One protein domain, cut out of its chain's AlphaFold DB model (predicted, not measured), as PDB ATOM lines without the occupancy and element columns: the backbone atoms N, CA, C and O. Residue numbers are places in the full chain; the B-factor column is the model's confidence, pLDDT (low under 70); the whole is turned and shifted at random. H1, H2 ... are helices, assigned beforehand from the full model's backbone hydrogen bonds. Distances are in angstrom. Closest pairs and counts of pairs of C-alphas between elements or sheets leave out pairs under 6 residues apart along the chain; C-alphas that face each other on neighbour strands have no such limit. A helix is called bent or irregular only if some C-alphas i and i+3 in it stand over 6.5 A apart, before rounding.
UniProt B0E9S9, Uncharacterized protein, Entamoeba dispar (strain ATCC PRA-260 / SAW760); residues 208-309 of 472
ATOM      1  N   LYS A 208     199.389 162.196 114.665       85.06
ATOM      2  CA  LYS A 208     200.268 163.261 114.161       85.06
ATOM      3  C   LYS A 208     201.730 162.820 114.078       85.06
ATOM      4  O   LYS A 208     202.398 163.116 113.089       85.06
ATOM      5  N   GLU A 209     202.230 162.116 115.089       86.88
ATOM      6  CA  GLU A 209     203.589 161.565 115.092       86.88
ATOM      7  C   GLU A 209     203.768 160.501 114.002       86.88
ATOM      8  O   GLU A 209     204.744 160.556 113.256       86.88
ATOM      9  N   ASN A 210     202.801 159.596 113.839       86.25
ATOM     10  CA  ASN A 210     202.810 158.588 112.779       86.25
ATOM     11  C   ASN A 210     202.716 159.222 111.386       86.25
ATOM     12  O   ASN A 210     203.442 158.803 110.488       86.25
ATOM     13  N   ARG A 211     201.897 160.270 111.209       85.19
ATOM     14  CA  ARG A 211     201.831 161.051 109.959       85.19
ATOM     15  C   ARG A 211     203.199 161.631 109.609       85.19
ATOM     16  O   ARG A 211     203.661 161.453 108.489       85.19
ATOM     17  N   LYS A 212     203.874 162.248 110.583       87.81
ATOM     18  CA  LYS A 212     205.207 162.833 110.392       87.81
ATOM     19  C   LYS A 212     206.268 161.778 110.063       87.81
ATOM     20  O   LYS A 212     207.053 161.968 109.144       87.81
ATOM     21  N   ARG A 213     206.280 160.648 110.777       86.94
ATOM     22  CA  ARG A 213     207.190 159.529 110.468       86.94
ATOM     23  C   ARG A 213     206.947 158.965 109.073       86.94
ATOM     24  O   ARG A 213     207.890 158.568 108.402       86.94
ATOM     25  N   CYS A 214     205.688 158.931 108.644       86.69
ATOM     26  CA  CYS A 214     205.321 158.509 107.303       86.69
ATOM     27  C   CYS A 214     205.864 159.505 106.265       86.69
ATOM     28  O   CYS A 214     206.584 159.088 105.372       86.69
ATOM     29  N   GLU A 215     205.652 160.815 106.433       87.00
ATOM     30  CA  GLU A 215     206.259 161.863 105.583       87.00
ATOM     31  C   GLU A 215     207.794 161.717 105.477       87.00
ATOM     32  O   GLU A 215     208.353 161.712 104.380       87.00
ATOM     33  N   GLU A 216     208.479 161.521 106.609       87.81
ATOM     34  CA  GLU A 216     209.931 161.295 106.650       87.81
ATOM     35  C   GLU A 216     210.335 160.026 105.878       87.81
ATOM     36  O   GLU A 216     211.320 160.036 105.132       87.81
ATOM     37  N   LEU A 217     209.552 158.951 105.998       87.56
ATOM     38  CA  LEU A 217     209.776 157.718 105.253       87.56
ATOM     39  C   LEU A 217     209.582 157.913 103.743       87.56
ATOM     40  O   LEU A 217     210.387 157.401 102.969       87.56
ATOM     41  N   PHE A 218     208.554 158.646 103.309       86.81
ATOM     42  CA  PHE A 218     208.350 158.961 101.891       86.81
ATOM     43  C   PHE A 218     209.560 159.696 101.312       86.81
ATOM     44  O   PHE A 218     210.082 159.296 100.273       86.81
ATOM     45  N   SER A 219     210.053 160.717 102.019       85.69
ATOM     46  CA  SER A 219     211.264 161.446 101.630       85.69
ATOM     47  C   SER A 219     212.483 160.521 101.488       85.69
ATOM     48  O   SER A 219     213.250 160.666 100.537       85.69
ATOM     49  N   GLN A 220     212.663 159.553 102.393       86.56
ATOM     50  CA  GLN A 220     213.751 158.569 102.312       86.56
ATOM     51  C   GLN A 220     213.574 157.607 101.134       86.56
ATOM     52  O   GLN A 220     214.484 157.430 100.331       86.56
ATOM     53  N   MET A 221     212.384 157.029 100.977       86.12
ATOM     54  CA  MET A 221     212.098 156.064  99.915       86.12
ATOM     55  C   MET A 221     212.189 156.683  98.515       86.12
ATOM     56  O   MET A 221     212.579 155.995  97.573       86.12
ATOM     57  N   MET A 222     211.867 157.972  98.378       84.25
ATOM     58  CA  MET A 222     212.086 158.745  97.153       84.25
ATOM     59  C   MET A 222     213.579 158.917  96.844       84.25
ATOM     60  O   MET A 222     213.984 158.793  95.691       84.25
ATOM     61  N   GLN A 223     214.414 159.179  97.857       83.75
ATOM     62  CA  GLN A 223     215.871 159.282  97.681       83.75
ATOM     63  C   GLN A 223     216.501 157.937  97.304       83.75
ATOM     64  O   GLN A 223     217.417 157.893  96.487       83.75
ATOM     65  N   GLU A 224     215.995 156.849  97.881       84.94
ATOM     66  CA  GLU A 224     216.424 155.479  97.584       84.94
ATOM     67  C   GLU A 224     215.861 154.952  96.249       84.94
ATOM     68  O   GLU A 224     216.298 153.908  95.769       84.94
ATOM     69  N   GLY A 225     214.906 155.664  95.634       81.44
ATOM     70  CA  GLY A 225     214.267 155.276  94.374       81.44
ATOM     71  C   GLY A 225     213.289 154.103  94.495       81.44
ATOM     72  O   GLY A 225     212.945 153.490  93.487       81.44
ATOM     73  N   ILE A 226     212.847 153.774  95.713       84.56
ATOM     74  CA  ILE A 226     211.869 152.704  95.974       84.56
ATOM     75  C   ILE A 226     210.473 153.140  95.530       84.56
ATOM     76  O   ILE A 226     209.714 152.335  94.992       84.56
ATOM     77  N   ILE A 227     210.143 154.412  95.764       84.88
ATOM     78  CA  ILE A 227     208.937 155.045  95.235       84.88
ATOM     79  C   ILE A 227     209.327 156.137  94.244       84.88
ATOM     80  O   ILE A 227     210.343 156.811  94.416       84.88
ATOM     81  N   THR A 228     208.521 156.306  93.199       81.88
ATOM     82  CA  THR A 228     208.701 157.353  92.188       81.88
ATOM     83  C   THR A 228     207.409 158.142  92.009       81.88
ATOM     84  O   THR A 228     206.315 157.638  92.252       81.88
ATOM     85  N   ILE A 229     207.529 159.391  91.552       79.50
ATOM     86  CA  ILE A 229     206.396 160.304  91.293       79.50
ATOM     87  C   ILE A 229     205.400 159.737  90.267       79.50
ATOM     88  O   ILE A 229     204.243 160.140  90.238       79.50
ATOM     89  N   GLU A 230     205.840 158.795  89.431       78.88
ATOM     90  CA  GLU A 230     205.010 158.159  88.404       78.88
ATOM     91  C   GLU A 230     204.167 156.994  88.953       78.88
ATOM     92  O   GLU A 230     203.294 156.489  88.248       78.88
ATOM     93  N   MET A 231     204.393 156.571  90.203       84.50
ATOM     94  CA  MET A 231     203.636 155.485  90.826       84.50
ATOM     95  C   MET A 231     202.213 155.903  91.208       84.50
ATOM     96  O   MET A 231     201.966 157.010  91.696       84.50
ATOM     97  N   GLY A 232     201.274 154.967  91.040       83.50
ATOM     98  CA  GLY A 232     199.905 155.105  91.531       83.50
ATOM     99  C   GLY A 232     199.850 155.126  93.059       83.50
ATOM    100  O   GLY A 232     200.674 154.513  93.743       83.50
ATOM    101  N   TRP A 233     198.855 155.820  93.615       86.00
ATOM    102  CA  TRP A 233     198.680 155.901  95.069       86.00
ATOM    103  C   TRP A 233     198.371 154.523  95.679       86.00
ATOM    104  O   TRP A 233     198.705 154.275  96.835       86.00
ATOM    105  N   GLU A 234     197.785 153.612  94.903       87.38
ATOM    106  CA  GLU A 234     197.479 152.234  95.283       87.38
ATOM    107  C   GLU A 234     198.750 151.422  95.578       87.38
ATOM    108  O   GLU A 234     198.835 150.746  96.608       87.38
ATOM    109  N   ASP A 235     199.758 151.525  94.708       88.00
ATOM    110  CA  ASP A 235     201.039 150.825  94.863       88.00
ATOM    111  C   ASP A 235     201.827 151.386  96.049       88.00
ATOM    112  O   ASP A 235     202.391 150.641  96.852       88.00
ATOM    113  N   VAL A 236     201.792 152.709  96.209       87.50
ATOM    114  CA  VAL A 236     202.406 153.413  97.339       87.50
ATOM    115  C   VAL A 236     201.795 152.954  98.668       87.50
ATOM    116  O   VAL A 236     202.531 152.599  99.591       87.50
ATOM    117  N   ILE A 237     200.460 152.875  98.769       87.81
ATOM    118  CA  ILE A 237     199.780 152.358  99.969       87.81
ATOM    119  C   ILE A 237     200.232 150.935 100.285       87.81
ATOM    120  O   ILE A 237     200.465 150.620 101.454       87.81
ATOM    121  N   LYS A 238     200.355 150.074  99.269       87.19
ATOM    122  CA  LYS A 238     200.768 148.683  99.461       87.19
ATOM    123  C   LYS A 238     202.155 148.602 100.099       87.19
ATOM    124  O   LYS A 238     202.306 147.929 101.114       87.19
ATOM    125  N   ILE A 239     203.120 149.355  99.574       87.38
ATOM    126  CA  ILE A 239     204.495 149.377 100.092       87.38
ATOM    127  C   ILE A 239     204.544 149.911 101.533       87.38
ATOM    128  O   ILE A 239     205.292 149.409 102.372       87.38
ATOM    129  N   ILE A 240     203.724 150.911 101.860       85.88
ATOM    130  CA  ILE A 240     203.696 151.497 103.208       85.88
ATOM    131  C   ILE A 240     203.031 150.558 104.208       85.88
ATOM    132  O   ILE A 240     203.541 150.379 105.312       85.88
ATOM    133  N   LYS A 241     201.916 149.924 103.830       85.25
ATOM    134  CA  LYS A 241     201.192 148.982 104.694       85.25
ATOM    135  C   LYS A 241     201.937 147.669 104.922       85.25
ATOM    136  O   LYS A 241     201.672 147.002 105.920       85.25
ATOM    137  N   GLU A 242     202.888 147.306 104.060       86.44
ATOM    138  CA  GLU A 242     203.829 146.212 104.335       86.44
ATOM    139  C   GLU A 242     204.681 146.492 105.588       86.44
ATOM    140  O   GLU A 242     205.077 145.562 106.300       86.44
ATOM    141  N   LYS A 243     204.895 147.769 105.937       81.69
ATOM    142  CA  LYS A 243     205.542 148.166 107.189       81.69
ATOM    143  C   LYS A 243     204.513 148.230 108.318       81.69
ATOM    144  O   LYS A 243     203.659 149.113 108.377       81.69
ATOM    145  N   LYS A 244     204.643 147.309 109.278       74.62
ATOM    146  CA  LYS A 244     203.714 147.145 110.415       74.62
ATOM    147  C   LYS A 244     203.507 148.415 111.255       74.62
ATOM    148  O   LYS A 244     202.480 148.542 111.912       74.62
ATOM    149  N   GLU A 245     204.455 149.346 111.217       75.25
ATOM    150  CA  GLU A 245     204.433 150.616 111.955       75.25
ATOM    151  C   GLU A 245     203.351 151.592 111.465       75.25
ATOM    152  O   GLU A 245     202.905 152.437 112.238       75.25
ATOM    153  N   PHE A 246     202.880 151.455 110.220       77.25
ATOM    154  CA  PHE A 246     201.922 152.381 109.601       77.25
ATOM    155  C   PHE A 246     200.537 151.768 109.354       77.25
ATOM    156  O   PHE A 246     199.681 152.403 108.745       77.25
ATOM    157  N   LEU A 247     200.273 150.565 109.884       73.06
ATOM    158  CA  LEU A 247     198.954 149.912 109.818       73.06
ATOM    159  C   LEU A 247     197.836 150.737 110.481       73.06
ATOM    160  O   LEU A 247     196.667 150.553 110.155       73.06
ATOM    161  N   THR A 248     198.186 151.622 111.420       76.75
ATOM    162  CA  THR A 248     197.236 152.490 112.133       76.75
ATOM    163  C   THR A 248     196.816 153.716 111.324       76.75
ATOM    164  O   THR A 248     195.789 154.322 111.636       76.75
ATOM    165  N   LEU A 249     197.580 154.096 110.293       83.06
ATOM    166  CA  LEU A 249     197.231 155.215 109.426       83.06
ATOM    167  C   LEU A 249     196.109 154.814 108.472       83.06
ATOM    168  O   LEU A 249     196.102 153.725 107.895       83.06
ATOM    169  N   SER A 250     195.156 155.724 108.287       85.00
ATOM    170  CA  SER A 250     194.099 155.511 107.307       85.00
ATOM    171  C   SER A 250     194.638 155.690 105.885       85.00
ATOM    172  O   SER A 250     195.538 156.495 105.648       85.00
ATOM    173  N   ASP A 251     194.033 155.007 104.910       86.12
ATOM    174  CA  ASP A 251     194.395 155.172 103.493       86.12
ATOM    175  C   ASP A 251     194.258 156.625 103.030       86.12
ATOM    176  O   ASP A 251     195.062 157.116 102.245       86.12
ATOM    177  N   LYS A 252     193.270 157.347 103.573       87.50
ATOM    178  CA  LYS A 252     193.080 158.773 103.298       87.50
ATOM    179  C   LYS A 252     194.276 159.607 103.751       87.50
ATOM    180  O   LYS A 252     194.709 160.470 102.996       87.50
ATOM    181  N   ASP A 253     194.809 159.327 104.941       86.56
ATOM    182  CA  ASP A 253     195.979 160.035 105.466       86.56
ATOM    183  C   ASP A 253     197.206 159.770 104.586       86.56
ATOM    184  O   ASP A 253     197.915 160.708 104.230       86.56
ATOM    185  N   ILE A 254     197.421 158.516 104.168       87.00
ATOM    186  CA  ILE A 254     198.540 158.136 103.290       87.00
ATOM    187  C   ILE A 254     198.435 158.834 101.927       87.00
ATOM    188  O   ILE A 254     199.420 159.379 101.436       87.00
ATOM    189  N   ILE A 255     197.239 158.875 101.331       88.38
ATOM    190  CA  ILE A 255     197.002 159.563 100.053       88.38
ATOM    191  C   ILE A 255     197.264 161.064 100.181       88.38
ATOM    192  O   ILE A 255     197.821 161.675  99.270       88.38
ATOM    193  N   GLU A 256     196.837 161.684 101.280       88.69
ATOM    194  CA  GLU A 256     197.057 163.110 101.508       88.69
ATOM    195  C   GLU A 256     198.547 163.428 101.678       88.69
ATOM    196  O   GLU A 256     199.038 164.379 101.071       88.69
ATOM    197  N   ILE A 257     199.276 162.602 102.435       87.62
ATOM    198  CA  ILE A 257     200.737 162.693 102.557       87.62
ATOM    199  C   ILE A 257     201.388 162.572 101.177       87.62
ATOM    200  O   ILE A 257     202.170 163.443 100.803       87.62
ATOM    201  N   TRP A 258     201.011 161.562 100.384       88.69
ATOM    202  CA  TRP A 258     201.557 161.362  99.040       88.69
ATOM    203  C   TRP A 258     201.322 162.570  98.134       88.69
ATOM    204  O   TRP A 258     202.248 163.061  97.496       88.69
ATOM    205  N   LYS A 259     200.101 163.114  98.121       87.88
ATOM    206  CA  LYS A 259     199.781 164.326  97.351       87.88
ATOM    207  C   LYS A 259     200.622 165.526  97.780       87.88
ATOM    208  O   LYS A 259     201.049 166.296  96.926       87.88
ATOM    209  N   ASN A 260     200.857 165.694  99.079       88.56
ATOM    210  CA  ASN A 260     201.705 166.773  99.580       88.56
ATOM    211  C   ASN A 260     203.162 166.583  99.139       88.56
ATOM    212  O   ASN A 260     203.791 167.553  98.719       88.56
ATOM    213  N   GLU A 261     203.669 165.349  99.165       86.56
ATOM    214  CA  GLU A 261     205.022 165.028  98.705       86.56
ATOM    215  C   GLU A 261     205.186 165.298  97.201       86.56
ATOM    216  O   GLU A 261     206.150 165.943  96.786       86.56
ATOM    217  N   LEU A 262     204.191 164.927  96.386       84.31
ATOM    218  CA  LEU A 262     204.153 165.253  94.957       84.31
ATOM    219  C   LEU A 262     204.261 166.766  94.712       84.31
ATOM    220  O   LEU A 262     205.039 167.205  93.869       84.31
ATOM    221  N   VAL A 263     203.534 167.582  95.484       84.94
ATOM    222  CA  VAL A 263     203.597 169.051  95.382       84.94
ATOM    223  C   VAL A 263     204.974 169.594  95.781       84.94
ATOM    224  O   VAL A 263     205.443 170.581  95.206       84.94
ATOM    225  N   ILE A 264     205.632 168.994  96.776       84.50
ATOM    226  CA  ILE A 264     206.987 169.383  97.188       84.50
ATOM    227  C   ILE A 264     207.984 169.106  96.058       84.50
ATOM    228  O   ILE A 264     208.791 169.980  95.731       84.50
ATOM    229  N   GLU A 265     207.906 167.937  95.428       82.00
ATOM    230  CA  GLU A 265     208.766 167.584  94.296       82.00
ATOM    231  C   GLU A 265     208.490 168.446  93.057       82.00
ATOM    232  O   GLU A 265     209.436 168.943  92.443       82.00
ATOM    233  N   GLU A 266     207.222 168.745  92.749       83.19
ATOM    234  CA  GLU A 266     206.856 169.701  91.694       83.19
ATOM    235  C   GLU A 266     207.532 171.066  91.929       83.19
ATOM    236  O   GLU A 266     208.156 171.627  91.025       83.19
ATOM    237  N   LYS A 267     207.486 171.587  93.165       84.31
ATOM    238  CA  LYS A 267     208.151 172.851  93.531       84.31
ATOM    239  C   LYS A 267     209.667 172.780  93.377       84.31
ATOM    240  O   LYS A 267     210.259 173.724  92.856       84.31
ATOM    241  N   LYS A 268     210.303 171.682  93.798       84.00
ATOM    242  CA  LYS A 268     211.749 171.479  93.605       84.00
ATOM    243  C   LYS A 268     212.108 171.447  92.118       84.00
ATOM    244  O   LYS A 268     213.115 172.036  91.733       84.00
ATOM    245  N   GLY A 269     211.291 170.803  91.284       80.56
ATOM    246  CA  GLY A 269     211.452 170.787  89.829       80.56
ATOM    247  C   GLY A 269     211.364 172.181  89.206       80.56
ATOM    248  O   GLY A 269     212.244 172.562  88.436       80.56
ATOM    249  N   ILE A 270     210.352 172.967  89.594       81.69
ATOM    250  CA  ILE A 270     210.189 174.362  89.153       81.69
ATOM    251  C   ILE A 270     211.393 175.213  89.566       81.69
ATOM    252  O   ILE A 270     211.895 176.001  88.768       81.69
ATOM    253  N   GLU A 271     211.882 175.060  90.795       84.06
ATOM    254  CA  GLU A 271     213.016 175.847  91.283       84.06
ATOM    255  C   GLU A 271     214.321 175.487  90.557       84.06
ATOM    256  O   GLU A 271     215.063 176.374  90.132       84.06
ATOM    257  N   LYS A 272     214.568 174.190  90.319       83.38
ATOM    258  CA  LYS A 272     215.684 173.726  89.476       83.38
ATOM    259  C   LYS A 272     215.611 174.334  88.073       83.38
ATOM    260  O   LYS A 272     216.615 174.829  87.568       83.38
ATOM    261  N   TRP A 273     214.420 174.337  87.474       80.94
ATOM    262  CA  TRP A 273     214.175 174.929  86.160       80.94
ATOM    263  C   TRP A 273     214.467 176.434  86.139       80.94
ATOM    264  O   TRP A 273     215.212 176.912  85.285       80.94
ATOM    265  N   ARG A 274     213.943 177.187  87.116       80.38
ATOM    266  CA  ARG A 274     214.191 178.633  87.251       80.38
ATOM    267  C   ARG A 274     215.672 178.950  87.364       80.38
ATOM    268  O   ARG A 274     216.145 179.854  86.679       80.38
ATOM    269  N   LYS A 275     216.395 178.188  88.185       83.38
ATOM    270  CA  LYS A 275     217.843 178.328  88.322       83.38
ATOM    271  C   LYS A 275     218.542 178.109  86.978       83.38
ATOM    272  O   LYS A 275     219.295 178.979  86.548       83.38
ATOM    273  N   CYS A 276     218.210 177.029  86.270       78.38
ATOM    274  CA  CYS A 276     218.780 176.723  84.955       78.38
ATOM    275  C   CYS A 276     218.523 177.831  83.917       78.38
ATOM    276  O   CYS A 276     219.440 178.204  83.187       78.38
ATOM    277  N   ILE A 277     217.310 178.396  83.879       76.00
ATOM    278  CA  ILE A 277     216.990 179.532  83.000       76.00
ATOM    279  C   ILE A 277     217.765 180.785  83.404       76.00
ATOM    280  O   ILE A 277     218.256 181.501  82.538       76.00
ATOM    281  N   SER A 278     217.869 181.075  84.703       74.25
ATOM    282  CA  SER A 278     218.571 182.274  85.172       74.25
ATOM    283  C   SER A 278     220.064 182.251  84.839       74.25
ATOM    284  O   SER A 278     220.643 183.296  84.563       74.25
ATOM    285  N   GLU A 279     220.666 181.062  84.821       78.12
ATOM    286  CA  GLU A 279     222.076 180.856  84.484       78.12
ATOM    287  C   GLU A 279     222.317 180.839  82.963       78.12
ATOM    288  O   GLU A 279     223.426 181.118  82.516       78.12
ATOM    289  N   ASN A 280     221.283 180.567  82.154       71.25
ATOM    290  CA  ASN A 280     221.373 180.481  80.696       71.25
ATOM    291  C   ASN A 280     220.516 181.553  80.011       71.25
ATOM    292  O   ASN A 280     219.361 181.325  79.650       71.25
ATOM    293  N   GLU A 281     221.120 182.709  79.733       64.31
ATOM    294  CA  GLU A 281     220.464 183.835  79.051       64.31
ATOM    295  C   GLU A 281     219.884 183.457  77.670       64.31
ATOM    296  O   GLU A 281     218.866 184.002  77.249       64.31
ATOM    297  N   GLN A 282     220.459 182.456  76.994       59.31
ATOM    298  CA  GLN A 282     219.947 181.922  75.725       59.31
ATOM    299  C   GLN A 282     218.649 181.108  75.880       59.31
ATOM    300  O   GLN A 282     217.807 181.157  74.989       59.31
ATOM    301  N   LEU A 283     218.454 180.411  77.010       58.75
ATOM    302  CA  LEU A 283     217.218 179.673  77.339       58.75
ATOM    303  C   LEU A 283     216.113 180.593  77.886       58.75
ATOM    304  O   LEU A 283     214.943 180.215  77.952       58.75
ATOM    305  N   ASN A 284     216.490 181.808  78.289       58.72
ATOM    306  CA  ASN A 284     215.576 182.870  78.701       58.72
ATOM    307  C   ASN A 284     214.867 183.529  77.498       58.72
ATOM    308  O   ASN A 284     213.926 184.301  77.690       58.72
ATOM    309  N   ASN A 285     215.305 183.213  76.273       62.06
ATOM    310  CA  ASN A 285     214.637 183.571  75.026       62.06
ATOM    311  C   ASN A 285     213.710 182.435  74.568       62.06
ATOM    312  O   ASN A 285     213.907 181.288  74.957       62.06
ATOM    313  N   GLU A 286     212.698 182.783  73.768       65.19
ATOM    314  CA  GLU A 286     211.582 181.941  73.302       65.19
ATOM    315  C   GLU A 286     212.028 180.541  72.841       65.19
ATOM    316  O   GLU A 286     212.357 180.309  71.677       65.19
ATOM    317  N   MET A 287     212.049 179.591  73.776       73.62
ATOM    318  CA  MET A 287     212.417 178.212  73.500       73.62
ATOM    319  C   MET A 287     211.239 177.495  72.848       73.62
ATOM    320  O   MET A 287     210.093 177.625  73.281       73.62
ATOM    321  N   THR A 288     211.517 176.699  71.818       79.19
ATOM    322  CA  THR A 288     210.489 175.858  71.201       79.19
ATOM    323  C   THR A 288     210.027 174.768  72.167       79.19
ATOM    324  O   THR A 288     210.790 174.312  73.021       79.19
ATOM    325  N   ASN A 289     208.790 174.304  71.992       80.62
ATOM    326  CA  ASN A 289     208.199 173.239  72.806       80.62
ATOM    327  C   ASN A 289     209.103 171.985  72.877       80.62
ATOM    328  O   ASN A 289     209.409 171.469  73.948       80.62
ATOM    329  N   ASP A 290     209.644 171.564  71.732       82.06
ATOM    330  CA  ASP A 290     210.539 170.403  71.644       82.06
ATOM    331  C   ASP A 290     211.869 170.615  72.376       82.06
ATOM    332  O   ASP A 290     212.431 169.679  72.944       82.06
ATOM    333  N   SER A 291     212.398 171.840  72.354       82.75
ATOM    334  CA  SER A 291     213.627 172.178  73.072       82.75
ATOM    335  C   SER A 291     213.389 172.223  74.585       82.75
ATOM    336  O   SER A 291     214.259 171.799  75.344       82.75
ATOM    337  N   PHE A 292     212.201 172.654  75.025       84.94
ATOM    338  CA  PHE A 292     211.815 172.655  76.435       84.94
ATOM    339  C   PHE A 292     211.799 171.238  77.019       84.94
ATOM    340  O   PHE A 292     212.439 170.991  78.043       84.94
ATOM    341  N   TYR A 293     211.126 170.289  76.359       84.50
ATOM    342  CA  TYR A 293     211.049 168.914  76.861       84.50
ATOM    343  C   TYR A 293     212.407 168.209  76.837       84.50
ATOM    344  O   TYR A 293     212.766 167.558  77.815       84.50
ATOM    345  N   LYS A 294     213.225 168.423  75.797       85.38
ATOM    346  CA  LYS A 294     214.610 167.915  75.767       85.38
ATOM    347  C   LYS A 294     215.434 168.427  76.948       85.38
ATOM    348  O   LYS A 294     216.186 167.665  77.550       85.38
ATOM    349  N   GLN A 295     215.279 169.702  77.300       83.19
ATOM    350  CA  GLN A 295     215.970 170.292  78.443       83.19
ATOM    351  C   GLN A 295     215.443 169.744  79.778       83.19
ATOM    352  O   GLN A 295     216.224 169.522  80.703       83.19
ATOM    353  N   CYS A 296     214.138 169.475  79.878       83.94
ATOM    354  CA  CYS A 296     213.550 168.799  81.035       83.94
ATOM    355  C   CYS A 296     214.118 167.388  81.222       83.94
ATOM    356  O   CYS A 296     214.486 167.031  82.341       83.94
ATOM    357  N   ASP A 297     214.248 166.625  80.137       84.62
ATOM    358  CA  ASP A 297     214.817 165.276  80.162       84.62
ATOM    359  C   ASP A 297     216.296 165.298  80.587       84.62
ATOM    360  O   ASP A 297     216.706 164.509  81.437       84.62
ATOM    361  N   LEU A 298     217.088 166.257  80.087       84.50
ATOM    362  CA  LEU A 298     218.485 166.454  80.509       84.50
ATOM    363  C   LEU A 298     218.620 166.784  82.003       84.50
ATOM    364  O   LEU A 298     219.604 166.407  82.637       84.50
ATOM    365  N   MET A 299     217.634 167.475  82.576       79.44
ATOM    366  CA  MET A 299     217.583 167.795  84.006       79.44
ATOM    367  C   MET A 299     216.903 166.718  84.855       79.44
ATOM    368  O   MET A 299     216.741 166.912  86.064       79.44
ATOM    369  N   ASN A 300     216.524 165.592  84.244       80.38
ATOM    370  CA  ASN A 300     215.813 164.496  84.890       80.38
ATOM    371  C   ASN A 300     214.517 164.966  85.580       80.38
ATOM    372  O   ASN A 300     214.217 164.572  86.708       80.38
ATOM    373  N   ILE A 301     213.776 165.872  84.929       81.75
ATOM    374  CA  ILE A 301     212.466 166.333  85.398       81.75
ATOM    375  C   ILE A 301     211.417 165.279  85.007       81.75
ATOM    376  O   ILE A 301     211.253 165.025  83.813       81.75
ATOM    377  N   PRO A 302     210.675 164.694  85.963       80.25
ATOM    378  CA  PRO A 302     209.627 163.710  85.697       80.25
ATOM    379  C   PRO A 302     208.565 164.200  84.712       80.25
ATOM    380  O   PRO A 302     208.023 165.298  84.864       80.25
ATOM    381  N   LYS A 303     208.198 163.338  83.754       80.75
ATOM    382  CA  LYS A 303     207.237 163.651  82.681       80.75
ATOM    383  C   LYS A 303     205.878 164.104  83.201       80.75
ATOM    384  O   LYS A 303     205.279 165.004  82.619       80.75
ATOM    385  N   TYR A 304     205.439 163.532  84.323       77.62
ATOM    386  CA  TYR A 304     204.151 163.803  84.967       77.62
ATOM    387  C   TYR A 304     203.807 165.298  85.095       77.62
ATOM    388  O   TYR A 304     202.650 165.676  84.921       77.62
ATOM    389  N   TYR A 305     204.791 166.157  85.382       79.50
ATOM    390  CA  TYR A 305     204.553 167.592  85.562       79.50
ATOM    391  C   TYR A 305     205.323 168.484  84.582       79.50
ATOM    392  O   TYR A 305     205.254 169.708  84.709       79.50
ATOM    393  N   GLN A 306     205.996 167.913  83.574       83.19
ATOM    394  CA  GLN A 306     206.651 168.698  82.520       83.19
ATOM    395  C   GLN A 306     205.645 169.606  81.792       83.19
ATOM    396  O   GLN A 306     205.948 170.767  81.537       83.19
ATOM    397  N   GLU A 307     204.423 169.128  81.533       83.19
ATOM    398  CA  GLU A 307     203.369 169.936  80.904       83.19
ATOM    399  C   GLU A 307     202.947 171.122  81.788       83.19
ATOM    400  O   GLU A 307     202.874 172.259  81.321       83.19
ATOM    401  N   LYS A 308     202.743 170.896  83.094       82.38
ATOM    402  CA  LYS A 308     202.450 171.982  84.048       82.38
ATOM    403  C   LYS A 308     203.596 172.993  84.114       82.38
ATOM    404  O   LYS A 308     203.351 174.198  84.179       82.38
ATOM    405  N   LEU A 309     204.839 172.511  84.096       83.56
ATOM    406  CA  LEU A 309     206.031 173.354  84.087       83.56
ATOM    407  C   LEU A 309     206.122 174.180  82.796       83.56
ATOM    408  O   LEU A 309     206.477 175.354  82.855       83.56
TER     409      LEU A 309
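Overview. This is residues 208 to 309 of the 472 residues of an uncharacterized protein of Entamoeba dispar (strain ATCC PRA-260 / SAW760) (UniProt B0E9S9). One long helix, H3, runs along a rod; H1 and H2 pack on its first part, while the link after H3 turns back at the far end and brings H4 and H5 loosely beside its later part. The printed part has 102 residues with five named helices, H1 to H5 in chain order, and no named strand: all helix. It is loose, with a radius of gyration of the C-alphas of 16.6 A, and spans 52 by 22 by 22 A.

Arrangement. Start at H1, residues 208 to 223: it touches residues 253 to 261 of H3, residues 251 to 279, closest at the C-alphas of Glu 215 and Ile 257, 6.4 A, at a steep tilt of 46 degrees, the same way. H2, residues 233 to 241, touches residues 251 to 258 of H3, closest at the C-alphas of Trp 233 and Ile 255, 6.4 A, at a steep tilt of 65 degrees, opposite ways. H1 and H2 are only just apart, at 8.3 A. H4, residues 289 to 298, is only just apart from H3, at 8.0 A. H5, residues 303 to 309, is close to but not clearly touching H3, closest at the C-alphas of Ile 270 and Leu 309, 6.6 A, and likewise H4, at those of Cys 296 and Gln 306, 7.1 A. In H1, H2, H3 and H4 every O i to N i+4 pair is within hydrogen-bond range; in H5 1 of 3 is, beside 3 of 4 O i to N i+3 pairs.

Along the chain. Find C-alpha 208 at (200.268, 163.261, 114.161); from there H1 runs 23.0 A. H2 runs 12.1 A. H3 runs 42.3 A from C-alpha 251 at (194.395, 155.172, 103.493). H4 runs 14.5 A. H5 runs 9.9 A to C-alpha 309 at (206.031, 173.354, 84.087), and is irregular: C-alphas 304 and 307 are 7.4 A apart.

Size, cuts and confidence. Look for the two C-alphas farthest apart at Thr 248 and Gln 282, 52.0 A. The printed part has no cut and no long link; H4 to H5 is tight. Residues 281 to 286 have pLDDT under 70.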